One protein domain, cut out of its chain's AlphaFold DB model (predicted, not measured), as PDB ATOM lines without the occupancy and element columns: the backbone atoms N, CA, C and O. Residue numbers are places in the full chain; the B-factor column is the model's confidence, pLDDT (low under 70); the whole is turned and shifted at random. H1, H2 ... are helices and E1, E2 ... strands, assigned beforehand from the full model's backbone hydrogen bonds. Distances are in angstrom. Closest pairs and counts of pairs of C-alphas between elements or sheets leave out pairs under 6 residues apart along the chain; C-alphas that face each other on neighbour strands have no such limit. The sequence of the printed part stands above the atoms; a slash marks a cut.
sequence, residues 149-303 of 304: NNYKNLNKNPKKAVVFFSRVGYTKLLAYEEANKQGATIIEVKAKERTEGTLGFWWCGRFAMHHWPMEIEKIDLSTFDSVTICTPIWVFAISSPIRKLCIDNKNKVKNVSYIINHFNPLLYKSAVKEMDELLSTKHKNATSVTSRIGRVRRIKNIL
ATOM      1  N   ASN A 149     -30.040 -13.054   2.360       90.88
ATOM      2  CA  ASN A 149     -30.516 -14.364   1.906       90.88
ATOM      3  C   ASN A 149     -29.388 -15.276   1.397       90.88
ATOM      4  O   ASN A 149     -29.543 -16.502   1.361       90.88
ATOM      5  N   ASN A 150     -28.235 -14.696   1.055       89.62
ATOM      6  CA  ASN A 150     -27.043 -15.438   0.654       89.62
ATOM      7  C   ASN A 150     -26.365 -16.167   1.828       89.62
ATOM      8  O   ASN A 150     -25.553 -17.066   1.605       89.62
ATOM      9  N   TYR A 151     -26.700 -15.827   3.077       92.25
ATOM     10  CA  TYR A 151     -26.030 -16.329   4.279       92.25
ATOM     11  C   TYR A 151     -26.969 -17.213   5.123       92.25
ATOM     12  O   TYR A 151     -27.386 -16.859   6.222       92.25
ATOM     13  N   LYS A 152     -27.313 -18.397   4.602       93.88
ATOM     14  CA  LYS A 152     -28.303 -19.323   5.201       93.88
ATOM     15  C   LYS A 152     -27.819 -20.087   6.442       93.88
ATOM     16  O   LYS A 152     -28.599 -20.798   7.076       93.88
ATOM     17  N   ASN A 153     -26.530 -20.022   6.757       95.44
ATOM     18  CA  ASN A 153     -25.911 -20.815   7.816       95.44
ATOM     19  C   ASN A 153     -25.533 -19.993   9.059       95.44
ATOM     20  O   ASN A 153     -24.871 -20.510   9.945       95.44
ATOM     21  N   LEU A 154     -25.931 -18.724   9.143       94.50
ATOM     22  CA  LEU A 154     -25.620 -17.874  10.297       94.50
ATOM     23  C   LEU A 154     -26.216 -18.432  11.602       94.50
ATOM     24  O   LEU A 154     -27.302 -19.009  11.598       94.50
ATOM     25  N   ASN A 155     -25.520 -18.209  12.722       93.12
ATOM     26  CA  ASN A 155     -25.989 -18.479  14.090       93.12
ATOM     27  C   ASN A 155     -26.349 -19.949  14.417       93.12
ATOM     28  O   ASN A 155     -27.053 -20.199  15.391       93.12
ATOM     29  N   LYS A 156     -25.876 -20.937  13.645       94.25
ATOM     30  CA  LYS A 156     -26.139 -22.366  13.924       94.25
ATOM     31  C   LYS A 156     -25.199 -22.991  14.958       94.25
ATOM     32  O   LYS A 156     -25.519 -24.026  15.532       94.25
ATOM     33  N   ASN A 157     -24.036 -22.391  15.187       94.19
ATOM     34  CA  ASN A 157     -23.045 -22.826  16.159       94.19
ATOM     35  C   ASN A 157     -22.848 -21.729  17.217       94.19
ATOM     36  O   ASN A 157     -22.028 -20.828  17.010       94.19
ATOM     37  N   PRO A 158     -23.550 -21.809  18.363       92.12
ATOM     38  CA  PRO A 158     -23.523 -20.759  19.380       92.12
ATOM     39  C   PRO A 158     -22.174 -20.649  20.102       92.12
ATOM     40  O   PRO A 158     -21.930 -19.661  20.782       92.12
ATOM     41  N   LYS A 159     -21.280 -21.635  19.944       96.19
ATOM     42  CA  LYS A 159     -19.941 -21.649  20.555       96.19
ATOM     43  C   LYS A 159     -18.898 -20.879  19.743       96.19
ATOM     44  O   LYS A 159     -17.774 -20.701  20.208       96.19
ATOM     45  N   LYS A 160     -19.232 -20.445  18.524       97.75
ATOM     46  CA  LYS A 160     -18.338 -19.668  17.659       97.75
ATOM     47  C   LYS A 160     -18.913 -18.283  17.421       97.75
ATOM     48  O   LYS A 160     -20.097 -18.167  17.121       97.75
ATOM     49  N   ALA A 161     -18.064 -17.263  17.459       98.12
ATOM     50  CA  ALA A 161     -18.446 -15.902  17.102       98.12
ATOM     51  C   ALA A 161     -17.603 -15.352  15.952       98.12
ATOM     52  O   ALA A 161     -16.391 -15.561  15.893       98.12
ATOM     53  N   VAL A 162     -18.242 -14.589  15.069       98.56
ATOM     54  CA  VAL A 162     -17.578 -13.673  14.144       98.56
ATOM     55  C   VAL A 162     -17.987 -12.259  14.524       98.56
ATOM     56  O   VAL A 162     -19.149 -11.876  14.401       98.56
ATOM     57  N   VAL A 163     -17.018 -11.486  14.999       98.50
ATOM     58  CA  VAL A 163     -17.213 -10.126  15.493       98.50
ATOM     59  C   VAL A 163     -16.599  -9.163  14.496       98.50
ATOM     60  O   VAL A 163     -15.476  -9.381  14.044       98.50
ATOM     61  N   PHE A 164     -17.301  -8.097  14.134       98.50
ATOM     62  CA  PHE A 164     -16.787  -7.165  13.141       98.50
ATOM     63  C   PHE A 164     -17.188  -5.728  13.409       98.50
ATOM     64  O   PHE A 164     -18.221  -5.450  14.001       98.50
ATOM     65  N   PHE A 165     -16.392  -4.807  12.885       98.12
ATOM     66  CA  PHE A 165     -16.761  -3.405  12.770       98.12
ATOM     67  C   PHE A 165     -16.700  -2.993  11.291       98.12
ATOM     68  O   PHE A 165     -15.760  -3.354  10.579       98.12
ATOM     69  N   SER A 166     -17.680  -2.240  10.783       95.06
ATOM     70  CA  SER A 166     -17.650  -1.756   9.396       95.06
ATOM     71  C   SER A 166     -18.327  -0.402   9.227       95.06
ATOM     72  O   SER A 166     -19.447  -0.206   9.665       95.06
ATOM     73  N   ARG A 167     -17.669   0.527   8.520       92.19
ATOM     74  CA  ARG A 167     -18.250   1.850   8.214       92.19
ATOM     75  C   ARG A 167     -19.074   1.888   6.937       92.19
ATOM     76  O   ARG A 167     -20.046   2.623   6.851       92.19
ATOM     77  N   VAL A 168     -18.602   1.184   5.911       87.88
ATOM     78  CA  VAL A 168     -19.125   1.264   4.534       87.88
ATOM     79  C   VAL A 168     -19.325  -0.127   3.918       87.88
ATOM     80  O   VAL A 168     -19.304  -0.280   2.706       87.88
ATOM     81  N   GLY A 169     -19.464  -1.167   4.746       89.69
ATOM     82  CA  GLY A 169     -19.925  -2.492   4.315       89.69
ATOM     83  C   GLY A 169     -18.855  -3.505   3.885       89.69
ATOM     84  O   GLY A 169     -19.122  -4.699   3.943       89.69
ATOM     85  N   TYR A 170     -17.628  -3.104   3.532       91.25
ATOM     86  CA  TYR A 170     -16.611  -4.074   3.077       91.25
ATOM     87  C   TYR A 170     -16.270  -5.144   4.126       91.25
ATOM     88  O   TYR A 170     -16.300  -6.336   3.846       91.25
ATOM     89  N   THR A 171     -15.965  -4.724   5.357       94.88
ATOM     90  CA  THR A 171     -15.670  -5.667   6.451       94.88
ATOM     91  C   THR A 171     -16.912  -6.462   6.853       94.88
ATOM     92  O   THR A 171     -16.785  -7.611   7.255       94.88
ATOM     93  N   LYS A 172     -18.110  -5.879   6.688       94.62
ATOM     94  CA  LYS A 172     -19.381  -6.575   6.905       94.62
ATOM     95  C   LYS A 172     -19.522  -7.758   5.946       94.62
ATOM     96  O   LYS A 172     -19.772  -8.858   6.412       94.62
ATOM     97  N   LEU A 173     -19.281  -7.577   4.645       93.19
ATOM     98  CA  LEU A 173     -19.325  -8.682   3.674       93.19
ATOM     99  C   LEU A 173     -18.414  -9.846   4.087       93.19
ATOM    100  O   LEU A 173     -18.863 -10.986   4.156       93.19
ATOM    101  N   LEU A 174     -17.166  -9.541   4.447       94.56
ATOM    102  CA  LEU A 174     -16.186 -10.546   4.874       94.56
ATOM    103  C   LEU A 174     -16.606 -11.273   6.154       94.56
ATOM    104  O   LEU A 174     -16.457 -12.488   6.254       94.56
ATOM    105  N   ALA A 175     -17.157 -10.537   7.118       96.75
ATOM    106  CA  ALA A 175     -17.652 -11.107   8.361       96.75
ATOM    107  C   ALA A 175     -18.843 -12.045   8.124       96.75
ATOM    108  O   ALA A 175     -18.882 -13.135   8.684       96.75
ATOM    109  N   TYR A 176     -19.789 -11.657   7.265       96.56
ATOM    110  CA  TYR A 176     -20.944 -12.490   6.925       96.56
ATOM    111  C   TYR A 176     -20.540 -13.748   6.145       96.56
ATOM    112  O   TYR A 176     -21.047 -14.833   6.432       96.56
ATOM    113  N   GLU A 177     -19.586 -13.640   5.215       95.12
ATOM    114  CA  GLU A 177     -19.016 -14.797   4.514       95.12
ATOM    115  C   GLU A 177     -18.368 -15.790   5.489       95.12
ATOM    116  O   GLU A 177     -18.641 -16.992   5.422       95.12
ATOM    117  N   GLU A 178     -17.544 -15.300   6.418       96.56
ATOM    118  CA  GLU A 178     -16.857 -16.158   7.384       96.56
ATOM    119  C   GLU A 178     -17.819 -16.746   8.425       96.56
ATOM    120  O   GLU A 178     -17.731 -17.932   8.755       96.56
ATOM    121  N   ALA A 179     -18.796 -15.965   8.892       97.25
ATOM    122  CA  ALA A 179     -19.821 -16.443   9.817       97.25
ATOM    123  C   ALA A 179     -20.651 -17.560   9.188       97.25
ATOM    124  O   ALA A 179     -20.844 -18.609   9.802       97.25
ATOM    125  N   ASN A 180     -21.070 -17.380   7.934       96.88
ATOM    126  CA  ASN A 180     -21.810 -18.391   7.191       96.88
ATOM    127  C   ASN A 180     -20.980 -19.668   6.989       96.88
ATOM    128  O   ASN A 180     -21.493 -20.771   7.167       96.88
ATOM    129  N   LYS A 181     -19.682 -19.544   6.691       96.19
ATOM    130  CA  LYS A 181     -18.779 -20.698   6.565       96.19
ATOM    131  C   LYS A 181     -18.660 -21.494   7.869       96.19
ATOM    132  O   LYS A 181     -18.655 -22.720   7.837       96.19
ATOM    133  N   GLN A 182     -18.554 -20.816   9.010       95.94
ATOM    134  CA  GLN A 182     -18.351 -21.464  10.312       95.94
ATOM    135  C   GLN A 182     -19.650 -21.863  11.025       95.94
ATOM    136  O   GLN A 182     -19.600 -22.573  12.033       95.94
ATOM    137  N   GLY A 183     -20.792 -21.378  10.542       96.94
ATOM    138  CA  GLY A 183     -22.057 -21.421  11.262       96.94
ATOM    139  C   GLY A 183     -22.106 -20.490  12.476       96.94
ATOM    140  O   GLY A 183     -22.927 -20.691  13.361       96.94
ATOM    141  N   ALA A 184     -21.191 -19.527  12.578       97.62
ATOM    142  CA  ALA A 184     -20.944 -18.765  13.796       97.62
ATOM    143  C   ALA A 184     -22.028 -17.716  14.082       97.62
ATOM    144  O   ALA A 184     -22.698 -17.219  13.170       97.62
ATOM    145  N   THR A 185     -22.139 -17.343  15.356       98.00
ATOM    146  CA  THR A 185     -22.890 -16.170  15.801       98.00
ATOM    147  C   THR A 185     -22.236 -14.903  15.262       98.00
ATOM    148  O   THR A 185     -21.043 -14.683  15.480       98.00
ATOM    149  N   ILE A 186     -22.993 -14.062  14.558       97.56
ATOM    150  CA  ILE A 186     -22.465 -12.811  14.007       97.56
ATOM    151  C   ILE A 186     -22.752 -11.624  14.929       97.56
ATOM    152  O   ILE A 186     -23.885 -11.419  15.356       97.56
ATOM    153  N   ILE A 187     -21.719 -10.835  15.234       97.94
ATOM    154  CA  ILE A 187     -21.803  -9.705  16.165       97.94
ATOM    155  C   ILE A 187     -21.209  -8.461  15.503       97.94
ATOM    156  O   ILE A 187     -20.029  -8.427  15.151       97.94
ATOM    157  N   GLU A 188     -22.026  -7.423  15.343       97.88
ATOM    158  CA  GLU A 188     -21.575  -6.119  14.857       97.88
ATOM    159  C   GLU A 188     -21.199  -5.223  16.038       97.88
ATOM    160  O   GLU A 188     -22.006  -4.959  16.926       97.88
ATOM    161  N   VAL A 189     -19.966  -4.733  16.033       98.25
ATOM    162  CA  VAL A 189     -19.482  -3.736  16.982       98.25
ATOM    163  C   VAL A 189     -20.027  -2.378  16.563       98.25
ATOM    164  O   VAL A 189     -19.768  -1.913  15.452       98.25
ATOM    165  N   LYS A 190     -20.737  -1.711  17.472       96.50
ATOM    166  CA  LYS A 190     -21.222  -0.343  17.281       96.50
ATOM    167  C   LYS A 190     -20.428   0.618  18.151       96.50
ATOM    168  O   LYS A 190     -20.319   0.428  19.359       96.50
ATOM    169  N   ALA A 191     -19.869   1.641  17.516       96.19
ATOM    170  CA  ALA A 191     -19.181   2.725  18.203       96.19
ATOM    171  C   ALA A 191     -20.185   3.774  18.695       96.19
ATOM    172  O   ALA A 191     -21.133   4.093  17.979       96.19
ATOM    173  N   LYS A 192     -19.940   4.349  19.877       95.69
ATOM    174  CA  LYS A 192     -20.714   5.486  20.408       95.69
ATOM    175  C   LYS A 192     -20.364   6.808  19.718       95.69
ATOM    176  O   LYS A 192     -21.163   7.738  19.702       95.69
ATOM    177  N   GLU A 193     -19.168   6.878  19.144       94.75
ATOM    178  CA  GLU A 193     -18.678   8.021  18.379       94.75
ATOM    179  C   GLU A 193     -19.250   8.072  16.959       94.75
ATOM    180  O   GLU A 193     -19.675   7.073  16.372       94.75
ATOM    181  N   ARG A 194     -19.164   9.251  16.337       93.06
ATOM    182  CA  ARG A 194     -19.573   9.433  14.942       93.06
ATOM    183  C   ARG A 194     -18.621   8.717  13.981       93.06
ATOM    184  O   ARG A 194     -17.512   9.183  13.723       93.06
ATOM    185  N   THR A 195     -19.107   7.659  13.337       94.19
ATOM    186  CA  THR A 195     -18.347   6.921  12.311       94.19
ATOM    187  C   THR A 195     -18.880   7.129  10.888       94.19
ATOM    188  O   THR A 195     -18.164   6.918   9.907       94.19
ATOM    189  N   GLU A 196     -20.106   7.620  10.725       90.81
ATOM    190  CA  GLU A 196     -20.751   7.751   9.416       90.81
ATOM    191  C   GLU A 196     -20.338   9.005   8.622       90.81
ATOM    192  O   GLU A 196     -20.051  10.083   9.160       90.81
ATOM    193  N   GLY A 197     -20.375   8.877   7.292       88.75
ATOM    194  CA  GLY A 197     -20.152   9.979   6.355       88.75
ATOM    195  C   GLY A 197     -18.702  10.481   6.284       88.75
ATOM    196  O   GLY A 197     -17.770   9.875   6.817       88.75
ATOM    197  N   THR A 198     -18.505  11.607   5.591       88.81
ATOM    198  CA  THR A 198     -17.170  12.202   5.398       88.81
ATOM    199  C   THR A 198     -16.589  12.749   6.705       88.81
ATOM    200  O   THR A 198     -15.422  12.511   6.985       88.81
ATOM    201  N   LEU A 199     -17.387  13.399   7.559       91.56
ATOM    202  CA  LEU A 199     -16.901  13.867   8.867       91.56
ATOM    203  C   LEU A 199     -16.523  12.702   9.788       91.56
ATOM    204  O   LEU A 199     -15.454  12.726  10.389       91.56
ATOM    205  N   GLY A 200     -17.332  11.636   9.814       94.00
ATOM    206  CA  GLY A 200     -16.963  10.411  10.518       94.00
ATOM    207  C   GLY A 200     -15.684   9.780   9.962       94.00
ATOM    208  O   GLY A 200     -14.948   9.154  10.710       94.00
ATOM    209  N   PHE A 201     -15.360   9.978   8.673       92.75
ATOM    210  CA  PHE A 201     -14.106   9.478   8.093       92.75
ATOM    211  C   PHE A 201     -12.887  10.151   8.695       92.75
ATOM    212  O   PHE A 201     -11.981   9.453   9.142       92.75
ATOM    213  N   TRP A 202     -12.911  11.476   8.769       94.62
ATOM    214  CA  TRP A 202     -11.844  12.243   9.399       94.62
ATOM    215  C   TRP A 202     -11.754  11.965  10.898       94.62
ATOM    216  O   TRP A 202     -10.656  11.763  11.413       94.62
ATOM    217  N   TRP A 203     -12.896  11.853  11.582       96.31
ATOM    218  CA  TRP A 203     -12.937  11.532  13.008       96.31
ATOM    219  C   TRP A 203     -12.323  10.161  13.317       96.31
ATOM    220  O   TRP A 203     -11.429  10.052  14.152       96.31
ATOM    221  N   CYS A 204     -12.714   9.130  12.563       96.12
ATOM    222  CA  CYS A 204     -12.124   7.795  12.660       96.12
ATOM    223  C   CYS A 204     -10.618   7.806  12.360       96.12
ATOM    224  O   CYS A 204      -9.853   7.122  13.036       96.12
ATOM    225  N   GLY A 205     -10.184   8.592  11.366       95.44
ATOM    226  CA  GLY A 205      -8.769   8.762  11.032       95.44
ATOM    227  C   GLY A 205      -7.966   9.364  12.185       95.44
ATOM    228  O   GLY A 205      -6.917   8.832  12.535       95.44
ATOM    229  N   ARG A 206      -8.490  10.411  12.835       96.25
ATOM    230  CA  ARG A 206      -7.867  11.028  14.016       96.25
ATOM    231  C   ARG A 206      -7.713  10.031  15.166       96.25
ATOM    232  O   ARG A 206      -6.630   9.918  15.730       96.25
ATOM    233  N   PHE A 207      -8.771   9.285  15.482       96.88
ATOM    234  CA  PHE A 207      -8.732   8.241  16.513       96.88
ATOM    235  C   PHE A 207      -7.682   7.165  16.214       96.88
ATOM    236  O   PHE A 207      -6.946   6.754  17.108       96.88
ATOM    237  N   ALA A 208      -7.594   6.724  14.957       94.81
ATOM    238  CA  ALA A 208      -6.619   5.725  14.543       94.81
ATOM    239  C   ALA A 208      -5.178   6.245  14.619       94.81
ATOM    240  O   ALA A 208      -4.323   5.544  15.147       94.81
ATOM    241  N   MET A 209      -4.933   7.476  14.160       95.75
ATOM    242  CA  MET A 209      -3.617   8.124  14.189       95.75
ATOM    243  C   MET A 209      -3.039   8.223  15.606       95.75
ATOM    244  O   MET A 209      -1.840   8.050  15.791       95.75
ATOM    245  N   HIS A 210      -3.884   8.465  16.610       96.19
ATOM    246  CA  HIS A 210      -3.467   8.506  18.016       96.19
ATOM    247  C   HIS A 210      -3.562   7.155  18.736       96.19
ATOM    248  O   HIS A 210      -3.355   7.092  19.945       96.19
ATOM    249  N   HIS A 211      -3.919   6.082  18.027       95.31
ATOM    250  CA  HIS A 211      -4.180   4.768  18.613       95.31
ATOM    251  C   HIS A 211      -5.215   4.780  19.753       95.31
ATOM    252  O   HIS A 211      -5.231   3.897  20.609       95.31
ATOM    253  N   TRP A 212      -6.138   5.743  19.761       97.62
ATOM    254  CA  TRP A 212      -7.150   5.825  20.808       97.62
ATOM    255  C   TRP A 212      -8.195   4.719  20.653       97.62
ATOM    256  O   TRP A 212      -8.597   4.405  19.519       97.62
ATOM    257  N   PRO A 213      -8.650   4.110  21.762       97.62
ATOM    258  CA  PRO A 213      -9.853   3.298  21.746       97.62
ATOM    259  C   PRO A 213     -11.071   4.193  21.508       97.62
ATOM    260  O   PRO A 213     -11.105   5.350  21.919       97.62
ATOM    261  N   MET A 214     -12.076   3.651  20.832       97.69
ATOM    262  CA  MET A 214     -13.360   4.315  20.621       97.69
ATOM    263  C   MET A 214     -14.416   3.541  21.396       97.69
ATOM    264  O   MET A 214     -14.520   2.336  21.194       97.69
ATOM    265  N   GLU A 215     -15.164   4.204  22.277       97.88
ATOM    266  CA  GLU A 215     -16.171   3.546  23.118       97.88
ATOM    267  C   GLU A 215     -17.217   2.792  22.283       97.88
ATOM    268  O   GLU A 215     -17.683   3.288  21.250       97.88
ATOM    269  N   ILE A 216     -17.591   1.596  22.744       98.06
ATOM    270  CA  ILE A 216     -18.511   0.677  22.058       98.06
ATOM    271  C   ILE A 216     -19.636   0.204  22.985       98.06
ATOM    272  O   ILE A 216     -19.593   0.394  24.203       98.06
ATOM    273  N   GLU A 217     -20.665  -0.410  22.408       95.19
ATOM    274  CA  GLU A 217     -21.619  -1.224  23.169       95.19
ATOM    275  C   GLU A 217     -20.901  -2.420  23.819       95.19
ATOM    276  O   GLU A 217     -19.983  -3.000  23.235       95.19
ATOM    277  N   LYS A 218     -21.298  -2.783  25.045       95.12
ATOM    278  CA  LYS A 218     -20.631  -3.844  25.809       95.12
ATOM    279  C   LYS A 218     -20.808  -5.189  25.102       95.12
ATOM    280  O   LYS A 218     -21.925  -5.682  24.979       95.12
ATOM    281  N   ILE A 219     -19.693  -5.794  24.701       96.69
ATOM    282  CA  ILE A 219     -19.639  -7.113  24.065       96.69
ATOM    283  C   ILE A 219     -18.687  -7.987  24.877       96.69
ATOM    284  O   ILE A 219     -17.504  -7.663  25.007       96.69
ATOM    285  N   ASP A 220     -19.209  -9.087  25.416       95.19
ATOM    286  CA  ASP A 220     -18.414 -10.099  26.107       95.19
ATOM    287  C   ASP A 220     -18.185 -11.305  25.195       95.19
ATOM    288  O   ASP A 220     -19.129 -11.899  24.675       95.19
ATOM    289  N   LEU A 221     -16.915 -11.641  24.996       96.56
ATOM    290  CA  LEU A 221     -16.478 -12.738  24.141       96.56
ATOM    291  C   LEU A 221     -16.114 -14.003  24.928       96.56
ATOM    292  O   LEU A 221     -15.787 -15.016  24.312       96.56
ATOM    293  N   SER A 222     -16.178 -13.960  26.264       95.25
ATOM    294  CA  SER A 222     -15.785 -15.068  27.148       95.25
ATOM    295  C   SER A 222     -16.628 -16.340  26.980       95.25
ATOM    296  O   SER A 222     -16.182 -17.433  27.324       95.25
ATOM    297  N   THR A 223     -17.836 -16.207  26.430       94.06
ATOM    298  CA  THR A 223     -18.806 -17.293  26.239       94.06
ATOM    299  C   THR A 223     -18.535 -18.149  24.999       94.06
ATOM    300  O   THR A 223     -19.148 -19.206  24.845       94.06
ATOM    301  N   PHE A 224     -17.630 -17.718  24.114       96.94
ATOM    302  CA  PHE A 224     -17.333 -18.407  22.861       96.94
ATOM    303  C   PHE A 224     -16.034 -19.214  22.951       96.94
ATOM    304  O   PHE A 224     -14.982 -18.707  23.341       96.94
ATOM    305  N   ASP A 225     -16.077 -20.456  22.474       96.75
ATOM    306  CA  ASP A 225     -14.906 -21.332  22.382       96.75
ATOM    307  C   ASP A 225     -13.910 -20.840  21.321       96.75
ATOM    308  O   ASP A 225     -12.705 -21.095  21.420       96.75
ATOM    309  N   SER A 226     -14.406 -20.164  20.278       97.12
ATOM    310  CA  SER A 226     -13.604 -19.616  19.182       97.12
ATOM    311  C   SER A 226     -14.202 -18.323  18.641       97.12
ATOM    312  O   SER A 226     -15.393 -18.257  18.337       97.12
ATOM    313  N   VAL A 227     -13.350 -17.322  18.431       98.31
ATOM    314  CA  VAL A 227     -13.743 -16.002  17.929       98.31
ATOM    315  C   VAL A 227     -12.957 -15.661  16.666       98.31
ATOM    316  O   VAL A 227     -11.745 -15.838  16.607       98.31
ATOM    317  N   THR A 228     -13.631 -15.134  15.649       98.62
ATOM    318  CA  THR A 228     -12.979 -14.471  14.515       98.62
ATOM    319  C   THR A 228     -13.275 -12.979  14.568       98.62
ATOM    320  O   THR A 228     -14.440 -12.590  14.562       98.62
ATOM    321  N   ILE A 229     -12.245 -12.133  14.613       98.62
ATOM    322  CA  ILE A 229     -12.401 -10.675  14.659       98.62
ATOM    323  C   ILE A 229     -12.071 -10.084  13.288       98.62
ATOM    324  O   ILE A 229     -10.966 -10.254  12.771       98.62
ATOM    325  N   CYS A 230     -13.027  -9.366  12.705       98.38
ATOM    326  CA  CYS A 230     -12.885  -8.703  11.416       98.38
ATOM    327  C   CYS A 230     -12.750  -7.188  11.612       98.38
ATOM    328  O   CYS A 230     -13.651  -6.539  12.150       98.38
ATOM    329  N   THR A 231     -11.653  -6.593  11.143       98.00
ATOM    330  CA  THR A 231     -11.365  -5.166  11.355       98.00
ATOM    331  C   THR A 231     -10.931  -4.475  10.067       98.00
ATOM    332  O   THR A 231     -10.119  -5.023   9.317       98.00
ATOM    333  N   PRO A 232     -11.457  -3.278   9.752       96.75
ATOM    334  CA  PRO A 232     -10.845  -2.426   8.754       96.75
ATOM    335  C   PRO A 232      -9.560  -1.803   9.313       96.75
ATOM    336  O   PRO A 232      -9.499  -1.443  10.489       96.75
ATOM    337  N   ILE A 233      -8.562  -1.612   8.453       96.19
ATOM    338  CA  ILE A 233      -7.368  -0.831   8.780       96.19
ATOM    339  C   ILE A 233      -7.634   0.650   8.586       96.19
ATOM    340  O   ILE A 233      -8.053   1.081   7.507       96.19
ATOM    341  N   TRP A 234      -7.310   1.432   9.611       95.31
ATOM    342  CA  TRP A 234      -7.312   2.889   9.595       95.31
ATOM    343  C   TRP A 234      -5.926   3.400   9.940       95.31
ATOM    344  O   TRP A 234      -5.366   2.990  10.947       95.31
ATOM    345  N   VAL A 235      -5.385   4.298   9.113       92.62
ATOM    346  CA  VAL A 235      -4.067   4.923   9.350       92.62
ATOM    347  C   VAL A 235      -3.014   3.870   9.734       92.62
ATOM    348  O   VAL A 235      -2.298   3.986  10.714       92.62
ATOM    349  N   PHE A 236      -2.976   2.785   8.958       92.62
ATOM    350  CA  PHE A 236      -2.064   1.651   9.133       92.62
ATOM    351  C   PHE A 236      -2.208   0.809  10.419       92.62
ATOM    352  O   PHE A 236      -1.434  -0.131  10.595       92.62
ATOM    353  N   ALA A 237      -3.224   1.058  11.248       93.69
ATOM    354  CA  ALA A 237      -3.532   0.304  12.463       93.69
ATOM    355  C   ALA A 237      -4.956  -0.284  12.439       93.69
ATOM    356  O   ALA A 237      -5.754   0.010  11.542       93.69
ATOM    357  N   ILE A 238      -5.302  -1.119  13.422       96.81
ATOM    358  CA  ILE A 238      -6.682  -1.608  13.571       96.81
ATOM    359  C   ILE A 238      -7.657  -0.456  13.838       96.81
ATOM    360  O   ILE A 238      -7.303   0.564  14.435       96.81
ATOM    361  N   SER A 239      -8.914  -0.629  13.427       97.81
ATOM    362  CA  SER A 239      -9.959   0.342  13.750       97.81
ATOM    363  C   SER A 239     -10.135   0.519  15.263       97.81
ATOM    364  O   SER A 239     -10.136  -0.445  16.030       97.81
ATOM    365  N   SER A 240     -10.326   1.765  15.696       98.19
ATOM    366  CA  SER A 240     -10.454   2.121  17.114       98.19
ATOM    367  C   SER A 240     -11.589   1.412  17.876       98.19
ATOM    368  O   SER A 240     -11.379   1.095  19.048       98.19
ATOM    369  N   PRO A 241     -12.752   1.091  17.267       98.38
ATOM    370  CA  PRO A 241     -13.772   0.264  17.920       98.38
ATOM    371  C   PRO A 241     -13.289  -1.161  18.208       98.38
ATOM    372  O   PRO A 241     -13.550  -1.703  19.278       98.38
ATOM    373  N   ILE A 242     -12.532  -1.764  17.286       98.50
ATOM    374  CA  ILE A 242     -11.949  -3.096  17.499       98.50
ATOM    375  C   ILE A 242     -10.812  -3.039  18.517       98.50
ATOM    376  O   ILE A 242     -10.683  -3.957  19.322       98.50
ATOM    377  N   ARG A 243     -10.037  -1.949  18.555       98.56
ATOM    378  CA  ARG A 243      -9.064  -1.719  19.630       98.56
ATOM    379  C   ARG A 243      -9.740  -1.758  21.001       98.56
ATOM    380  O   ARG A 243      -9.288  -2.493  21.873       98.56
ATOM    381  N   LYS A 244     -10.848  -1.027  21.173       98.56
ATOM    382  CA  LYS A 244     -11.633  -1.041  22.416       98.56
ATOM    383  C   LYS A 244     -12.184  -2.435  22.733       98.56
ATOM    384  O   LYS A 244     -12.002  -2.901  23.851       98.56
ATOM    385  N   LEU A 245     -12.747  -3.134  21.743       98.56
ATOM    386  CA  LEU A 245     -13.207  -4.520  21.897       98.56
ATOM    387  C   LEU A 245     -12.096  -5.442  22.426       98.56
ATOM    388  O   LEU A 245     -12.350  -6.238  23.330       98.56
ATOM    389  N   CYS A 246     -10.885  -5.341  21.868       98.38
ATOM    390  CA  CYS A 246      -9.746  -6.157  22.288       98.38
ATOM    391  C   CYS A 246      -9.338  -5.842  23.733       98.38
ATOM    392  O   CYS A 246      -9.147  -6.766  24.515       98.38
ATOM    393  N   ILE A 247      -9.281  -4.557  24.103       98.12
ATOM    394  CA  ILE A 247      -8.986  -4.117  25.478       98.12
ATOM    395  C   ILE A 247     -10.021  -4.679  26.465       98.12
ATOM    396  O   ILE A 247      -9.651  -5.265  27.480       98.12
ATOM    397  N   ASP A 248     -11.311  -4.557  26.151       98.12
ATOM    398  CA  ASP A 248     -12.401  -4.985  27.039       98.12
ATOM    399  C   ASP A 248     -12.487  -6.518  27.192       98.12
ATOM    400  O   ASP A 248     -13.083  -7.030  28.151       98.12
ATOM    401  N   ASN A 249     -11.876  -7.260  26.262       98.12
ATOM    402  CA  ASN A 249     -11.843  -8.724  26.223       98.12
ATOM    403  C   ASN A 249     -10.445  -9.322  26.451       98.12
ATOM    404  O   ASN A 249     -10.230 -10.510  26.189       98.12
ATOM    405  N   LYS A 250      -9.507  -8.534  26.989       97.88
ATOM    406  CA  LYS A 250      -8.180  -9.006  27.391       97.88
ATOM    407  C   LYS A 250      -8.288 -10.225  28.315       97.88
ATOM    408  O   LYS A 250      -9.053 -10.202  29.277       97.88
ATOM    409  N   ASN A 251      -7.524 -11.278  28.025       96.81
ATOM    410  CA  ASN A 251      -7.516 -12.569  28.734       96.81
ATOM    411  C   ASN A 251      -8.842 -13.360  28.717       96.81
ATOM    412  O   ASN A 251      -8.948 -14.373  29.406       96.81
ATOM    413  N   LYS A 252      -9.862 -12.938  27.955       95.75
ATOM    414  CA  LYS A 252     -11.165 -13.633  27.899       95.75
ATOM    415  C   LYS A 252     -11.313 -14.563  26.699       95.75
ATOM    416  O   LYS A 252     -12.137 -15.471  26.733       95.75
ATOM    417  N   VAL A 253     -10.532 -14.350  25.642       94.56
ATOM    418  CA  VAL A 253     -10.638 -15.101  24.385       94.56
ATOM    419  C   VAL A 253      -9.511 -16.121  24.309       94.56
ATOM    420  O   VAL A 253      -8.357 -15.737  24.239       94.56
ATOM    421  N   LYS A 254      -9.826 -17.420  24.288       91.38
ATOM    422  CA  LYS A 254      -8.798 -18.481  24.238       91.38
ATOM    423  C   LYS A 254      -8.333 -18.814  22.822       91.38
ATOM    424  O   LYS A 254      -7.165 -19.109  22.601       91.38
ATOM    425  N   ASN A 255      -9.256 -18.801  21.859       96.62
ATOM    426  CA  ASN A 255      -8.974 -19.121  20.463       96.62
ATOM    427  C   ASN A 255      -9.462 -17.982  19.576       96.62
ATOM    428  O   ASN A 255     -10.671 -17.789  19.430       96.62
ATOM    429  N   VAL A 256      -8.530 -17.260  18.954       98.00
ATOM    430  CA  VAL A 256      -8.864 -16.124  18.097       98.00
ATOM    431  C   VAL A 256      -8.259 -16.254  16.702       98.00
ATOM    432  O   VAL A 256      -7.177 -16.810  16.524       98.00
ATOM    433  N   SER A 257      -8.980 -15.793  15.686       98.19
ATOM    434  CA  SER A 257      -8.480 -15.598  14.320       98.19
ATOM    435  C   SER A 257      -8.859 -14.206  13.826       98.19
ATOM    436  O   SER A 257      -9.844 -13.634  14.290       98.19
ATOM    437  N   TYR A 258      -8.100 -13.656  12.883       98.19
ATOM    438  CA  TYR A 258      -8.309 -12.290  12.404       98.19
ATOM    439  C   TYR A 258      -8.573 -12.229  10.905       98.19
ATOM    440  O   TYR A 258      -7.940 -12.930  10.112       98.19
ATOM    441  N   ILE A 259      -9.464 -11.323  10.509       96.94
ATOM    442  CA  ILE A 259      -9.637 -10.897   9.119       96.94
ATOM    443  C   ILE A 259      -9.426  -9.389   9.067       96.94
ATOM    444  O   ILE A 259     -10.206  -8.605   9.606       96.94
ATOM    445  N   ILE A 260      -8.362  -8.974   8.397       95.69
ATOM    446  CA  ILE A 260      -7.985  -7.573   8.280       95.69
ATOM    447  C   ILE A 260      -8.343  -7.094   6.884       95.69
ATOM    448  O   ILE A 260      -7.860  -7.633   5.894       95.69
ATOM    449  N   ASN A 261      -9.176  -6.063   6.805       94.62
ATOM    450  CA  ASN A 261      -9.622  -5.483   5.548       94.62
ATOM    451  C   ASN A 261      -8.983  -4.111   5.314       94.62
ATOM    452  O   ASN A 261      -9.013  -3.246   6.188       94.62
ATOM    453  N   HIS A 262      -8.430  -3.875   4.132       92.06
ATOM    454  CA  HIS A 262      -7.679  -2.653   3.841       92.06
ATOM    455  C   HIS A 262      -7.683  -2.313   2.348       92.06
ATOM    456  O   HIS A 262      -8.225  -3.045   1.530       92.06
ATOM    457  N   PHE A 263      -7.141  -1.150   1.986       87.94
ATOM    458  CA  PHE A 263      -7.229  -0.626   0.616       87.94
ATOM    459  C   PHE A 263      -6.039  -1.005  -0.284       87.94
ATOM    460  O   PHE A 263      -6.172  -1.115  -1.506       87.94
ATOM    461  N   ASN A 264      -4.856  -1.195   0.292       86.50
ATOM    462  CA  ASN A 264      -3.604  -1.402  -0.444       86.50
ATOM    463  C   ASN A 264      -3.213  -2.902  -0.429       86.50
ATOM    464  O   ASN A 264      -4.024  -3.717  -0.018       86.50
ATOM    465  N   PRO A 265      -2.079  -3.343  -1.001       81.69
ATOM    466  CA  PRO A 265      -1.701  -4.760  -0.990       81.69
ATOM    467  C   PRO A 265      -0.824  -5.156   0.217       81.69
ATOM    468  O   PRO A 265      -0.210  -6.221   0.186       81.69
ATOM    469  N   LEU A 266      -0.717  -4.319   1.258       86.31
ATOM    470  CA  LEU A 266       0.122  -4.601   2.430       86.31
ATOM    471  C   LEU A 266      -0.501  -5.683   3.326       86.31
ATOM    472  O   LEU A 266      -1.715  -5.847   3.369       86.31
ATOM    473  N   LEU A 267       0.330  -6.410   4.078       86.88
ATOM    474  CA  LEU A 267      -0.137  -7.525   4.915       86.88
ATOM    475  C   LEU A 267      -0.628  -7.110   6.309       86.88
ATOM    476  O   LEU A 267      -1.450  -7.820   6.876       86.88
ATOM    477  N   TYR A 268      -0.151  -5.983   6.849       91.50
ATOM    478  CA  TYR A 268      -0.504  -5.477   8.187       91.50
ATOM    479  C   TYR A 268      -0.152  -6.410   9.363       91.50
ATOM    480  O   TYR A 268      -0.913  -6.544  10.320       91.50
ATOM    481  N   LYS A 269       1.052  -7.005   9.338       93.50
ATOM    482  CA  LYS A 269       1.577  -7.838  10.442       93.50
ATOM    483  C   LYS A 269       1.623  -7.101  11.792       93.50
ATOM    484  O   LYS A 269       1.359  -7.708  12.822       93.50
ATOM    485  N   SER A 270       1.920  -5.800  11.792       93.81
ATOM    486  CA  SER A 270       1.917  -4.973  13.008       93.81
ATOM    487  C   SER A 270       0.530  -4.879  13.644       93.81
ATOM    488  O   SER A 270       0.414  -5.015  14.854       93.81
ATOM    489  N   ALA A 271      -0.523  -4.725  12.837       95.56
ATOM    490  CA  ALA A 271      -1.901  -4.676  13.317       95.56
ATOM    491  C   ALA A 271      -2.351  -6.027  13.903       95.56
ATOM    492  O   ALA A 271      -3.029  -6.061  14.922       95.56
ATOM    493  N   VAL A 272      -1.932  -7.144  13.293       96.69
ATOM    494  CA  VAL A 272      -2.136  -8.492  13.856       96.69
ATOM    495  C   VAL A 272      -1.480  -8.610  15.233       96.69
ATOM    496  O   VAL A 272      -2.120  -9.053  16.185       96.69
ATOM    497  N   LYS A 273      -0.218  -8.180  15.347       96.88
ATOM    498  CA  LYS A 273       0.530  -8.219  16.608       96.88
ATOM    499  C   LYS A 273      -0.111  -7.331  17.679       96.88
ATOM    500  O   LYS A 273      -0.249  -7.767  18.814       96.88
ATOM    501  N   GLU A 274      -0.565  -6.133  17.307       97.38
ATOM    502  CA  GLU A 274      -1.310  -5.234  18.196       97.38
ATOM    503  C   GLU A 274      -2.554  -5.936  18.768       97.38
ATOM    504  O   GLU A 274      -2.805  -5.865  19.968       97.38
ATOM    505  N   MET A 275      -3.318  -6.668  17.947       98.00
ATOM    506  CA  MET A 275      -4.483  -7.421  18.433       98.00
ATOM    507  C   MET A 275      -4.100  -8.535  19.413       98.00
ATOM    508  O   MET A 275      -4.769  -8.679  20.436       98.00
ATOM    509  N   ASP A 276      -3.023  -9.278  19.138       98.19
ATOM    510  CA  ASP A 276      -2.517 -10.308  20.056       98.19
ATOM    511  C   ASP A 276      -2.113  -9.712  21.411       98.19
ATOM    512  O   ASP A 276      -2.451 -10.267  22.458       98.19
ATOM    513  N   GLU A 277      -1.415  -8.573  21.400       98.12
ATOM    514  CA  GLU A 277      -0.974  -7.859  22.604       98.12
ATOM    515  C   GLU A 277      -2.175  -7.354  23.424       98.12
ATOM    516  O   GLU A 277      -2.254  -7.599  24.633       98.12
ATOM    517  N   LEU A 278      -3.153  -6.717  22.767       98.19
ATOM    518  CA  LEU A 278      -4.355  -6.182  23.416       98.19
ATOM    519  C   LEU A 278      -5.241  -7.282  24.012       98.19
ATOM    520  O   LEU A 278      -5.742  -7.116  25.124       98.19
ATOM    521  N   LEU A 279      -5.413  -8.403  23.304       98.00
ATOM    522  CA  LEU A 279      -6.156  -9.562  23.808       98.00
ATOM    523  C   LEU A 279      -5.350 -10.385  24.816       98.00
ATOM    524  O   LEU A 279      -5.941 -11.141  25.589       98.00
ATOM    525  N   SER A 280      -4.020 -10.245  24.815       97.69
ATOM    526  CA  SER A 280      -3.090 -11.131  25.525       97.69
ATOM    527  C   SER A 280      -3.296 -12.598  25.137       97.69
ATOM    528  O   SER A 280      -3.320 -13.500  25.968       97.69
ATOM    529  N   THR A 281      -3.502 -12.841  23.844       96.69
ATOM    530  CA  THR A 281      -3.704 -14.175  23.269       96.69
ATOM    531  C   THR A 281      -3.168 -14.192  21.850       96.69
ATOM    532  O   THR A 281      -3.532 -13.346  21.041       96.69
ATOM    533  N   LYS A 282      -2.325 -15.178  21.532       97.06
ATOM    534  CA  LYS A 282      -1.800 -15.356  20.178       97.06
ATOM    535  C   LYS A 282      -2.882 -15.929  19.265       97.06
ATOM    536  O   LYS A 282      -3.483 -16.960  19.575       97.06
ATOM    537  N   HIS A 283      -3.114 -15.283  18.132       97.31
ATOM    538  CA  HIS A 283      -4.043 -15.782  17.127       97.31
ATOM    539  C   HIS A 283      -3.627 -17.131  16.526       97.31
ATOM    540  O   HIS A 283      -2.449 -17.475  16.435       97.31
ATOM    541  N   LYS A 284      -4.627 -17.884  16.056       96.25
ATOM    542  CA  LYS A 284      -4.441 -19.116  15.277       96.25
ATOM    543  C   LYS A 284      -4.169 -18.829  13.807       96.25
ATOM    544  O   LYS A 284      -3.293 -19.444  13.220       96.25
ATOM    545  N   ASN A 285      -4.951 -17.927  13.215       95.06
ATOM    546  CA  ASN A 285      -4.865 -17.572  11.801       95.06
ATOM    547  C   ASN A 285      -5.152 -16.083  11.613       95.06
ATOM    548  O   ASN A 285      -6.004 -15.524  12.304       95.06
ATOM    549  N   ALA A 286      -4.491 -15.457  10.641       95.56
ATOM    550  CA  ALA A 286      -4.782 -14.093  10.224       95.56
ATOM    551  C   ALA A 286      -4.859 -14.010   8.692       95.56
ATOM    552  O   ALA A 286      -4.011 -14.541   7.975       95.56
ATOM    553  N   THR A 287      -5.893 -13.349   8.177       93.44
ATOM    554  CA  THR A 287      -6.118 -13.172   6.735       93.44
ATOM    555  C   THR A 287      -6.114 -11.692   6.390       93.44
ATOM    556  O   THR A 287      -6.759 -10.897   7.071       93.44
ATOM    557  N   SER A 288      -5.414 -11.323   5.316       91.88
ATOM    558  CA  SER A 288      -5.324  -9.945   4.830       91.88
ATOM    559  C   SER A 288      -6.136  -9.791   3.549       91.88
ATOM    560  O   SER A 288      -5.857 -10.448   2.551       91.88
ATOM    561  N   VAL A 289      -7.146  -8.928   3.545       91.25
ATOM    562  CA  VAL A 289      -8.074  -8.766   2.423       91.25
ATOM    563  C   VAL A 289      -8.040  -7.338   1.902       91.25
ATOM    564  O   VAL A 289      -8.171  -6.382   2.663       91.25
ATOM    565  N   THR A 290      -7.926  -7.197   0.583       90.25
ATOM    566  CA  THR A 290      -7.891  -5.892  -0.071       90.25
ATOM    567  C   THR A 290      -9.248  -5.552  -0.677       90.25
ATOM    568  O   THR A 290      -9.720  -6.215  -1.597       90.25
ATOM    569  N   SER A 291      -9.847  -4.454  -0.234       88.06
ATOM    570  CA  SER A 291     -11.074  -3.899  -0.803       88.06
ATOM    571  C   SER A 291     -10.809  -2.536  -1.435       88.06
ATOM    572  O   SER A 291     -10.290  -1.626  -0.788       88.06
ATOM    573  N   ARG A 292     -11.177  -2.365  -2.709       84.56
ATOM    574  CA  ARG A 292     -10.969  -1.130  -3.479       84.56
ATOM    575  C   ARG A 292     -12.231  -0.764  -4.235       84.56
ATOM    576  O   ARG A 292     -12.673  -1.535  -5.075       84.56
ATOM    577  N   ILE A 293     -12.752   0.434  -3.964       80.38
ATOM    578  CA  ILE A 293     -13.743   1.139  -4.798       80.38
ATOM    579  C   ILE A 293     -14.841   0.190  -5.326       80.38
ATOM    580  O   ILE A 293     -14.911  -0.125  -6.508       80.38
ATOM    581  N   GLY A 294     -15.663  -0.338  -4.420       69.00
ATOM    582  CA  GLY A 294     -16.785  -1.228  -4.731       69.00
ATOM    583  C   GLY A 294     -16.415  -2.693  -4.981       69.00
ATOM    584  O   GLY A 294     -17.307  -3.514  -5.152       69.00
ATOM    585  N   ARG A 295     -15.126  -3.060  -4.981       71.94
ATOM    586  CA  ARG A 295     -14.661  -4.443  -5.183       71.94
ATOM    587  C   ARG A 295     -13.944  -4.982  -3.950       71.94
ATOM    588  O   ARG A 295     -13.094  -4.301  -3.379       71.94
ATOM    589  N   VAL A 296     -14.234  -6.230  -3.590       64.00
ATOM    590  CA  VAL A 296     -13.514  -6.989  -2.559       64.00
ATOM    591  C   VAL A 296     -12.646  -8.032  -3.262       64.00
ATOM    592  O   VAL A 296     -13.161  -8.898  -3.963       64.00
ATOM    593  N   ARG A 297     -11.322  -7.944  -3.111       58.38
ATOM    594  CA  ARG A 297     -10.359  -8.924  -3.633       58.38
ATOM    595  C   ARG A 297      -9.643  -9.579  -2.457       58.38
ATOM    596  O   ARG A 297      -8.864  -8.938  -1.752       58.38
ATOM    597  N   ARG A 298      -9.867 -10.880  -2.254       56.69
ATOM    598  CA  ARG A 298      -9.125 -11.643  -1.240       56.69
ATOM    599  C   ARG A 298      -7.639 -11.678  -1.603       56.69
ATOM    600  O   ARG A 298      -7.285 -11.992  -2.739       56.69
ATOM    601  N   ILE A 299      -6.789 -11.340  -0.638       53.25
ATOM    602  CA  ILE A 299      -5.348 -11.576  -0.706       53.25
ATOM    603  C   ILE A 299      -4.997 -12.637   0.347       53.25
ATOM    604  O   ILE A 299      -5.772 -12.946   1.247       53.25
ATOM    605  N   LYS A 300      -3.866 -13.287   0.092       54.03
ATOM    606  CA  LYS A 300      -3.246 -14.427   0.767       54.03
ATOM    607  C   LYS A 300      -3.389 -14.434   2.300       54.03
ATOM    608  O   LYS A 300      -3.385 -13.390   2.952       54.03
ATOM    609  N   ASN A 301      -3.404 -15.646   2.860       56.66
ATOM    610  CA  ASN A 301      -3.209 -15.882   4.291       56.66
ATOM    611  C   ASN A 301      -1.928 -15.178   4.757       56.66
ATOM    612  O   ASN A 301      -0.896 -15.248   4.081       56.66
ATOM    613  N   ILE A 302      -1.990 -14.509   5.909       58.69
ATOM    614  CA  ILE A 302      -0.794 -13.990   6.566       58.69
ATOM    615  C   ILE A 302      -0.130 -15.206   7.204       58.69
ATOM    616  O   ILE A 302      -0.540 -15.663   8.267       58.69
ATOM    617  N   LEU A 303       0.849 -15.771   6.503       50.91
ATOM    618  CA  LEU A 303       1.721 -16.785   7.077       50.91
ATOM    619  C   LEU A 303       2.566 -16.100   8.160       50.91
ATOM    620  O   LEU A 303       3.193 -15.063   7.896       50.91
TER     621      LEU A 303
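What this domain is: This is residues 149 to 303 of the 304 residues of an uncharacterized protein of Bullifex porci (UniProt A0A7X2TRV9). A six-stranded sheet, curled like part of a barrel, wraps round helix H1 on one face, while H3 and H4 pack on its opposite face. H2 sits past one end of the strands and only grazes the sheet. The printed part has 155 residues with four named helices and six named strands, which follow along the chain as E1 H1 E2 H2 E3 H3 E4 H4 E5 E6; the mixed sheet runs E2 E1 E3 E4 E5 E6, its neighbours parallel except for E5 with E6, which are antiparallel, and the class is mixed, helices and strands. The whole is compact and rounded, with a radius of gyration of the C-alphas of 14.3 A and spans of 38 by 33 by 31 A.

Where its parts are: Find C-alpha 157 at (-23.045, -22.826, 16.159); there E1 begins, runs to residue 164 over 17.1 A and bends by 69 degrees at residue 160. H1 follows, residues 170 to 182, 18.9 A, then E2, 184 to 188, 12.7 A, and H2, 197 to 209, 18.4 A. E3, 226 to 234, spans 25.3 A from C-alpha 226 at (-13.604, -19.616, 19.182). Next come H3, 240 to 248, 12.4 A; E4, 256 to 262, 19.6 A; H4, 269 to 279, 15.5 A; E5, 285 to 292, 23.3 A; and E6, 295 to 302, 20.5 A, ending at C-alpha 302, (-0.794, -13.990, 6.566).

How they stand to each other: Look first across the strongly twisted sheet, where these backbone atoms of neighbour strands are within hydrogen-bond range: N 185 and O 160 at 2.8 A for E2 and E1, N 163 and O 228 at 2.8 A for E1 and E3, N 231 and O 259 at 2.9 A for E3 and E4, and N 260 and O 287 at 2.8 A for E4 and E5. E5 and E6 form an antiparallel hairpin, with N 292 and O 295 at 2.8 A. The sheet curls round H1, whose Ala 179 has its C-alpha 5.6 A from that of Val 162, the closest pair with E1. With H3 and H4 on the opposite face there are three layers, helices on both faces of a sheet. E1 H1 E2, E3 H3 E4 and E4 H4 E5 are strand-helix-strand units, parallel neighbours with a helix between, each with a right-handed crossover. H3 touches H4, the C-alphas of Cys 246 and Leu 279 being closest at 5.2 A. H2 only just touches H3, with 3 pairs of C-alphas within 8 A, through residues 204 to 208 alone; Ala 208 and Ser 240 have the closest C-alphas, 5.9 A. In H1, H2, H3 and H4 every O i to N i+4 pair is within hydrogen-bond range.

The domain as a whole: The C-alphas of Lys 152 and His 210 are the two farthest apart, 39.4 A. The printed part has no cut; the link from H2 to E3, residues 210 to 225, is long. The mean pLDDT of the printed part is 92.8, but residue 294 and residues 296 to 303 are under 70.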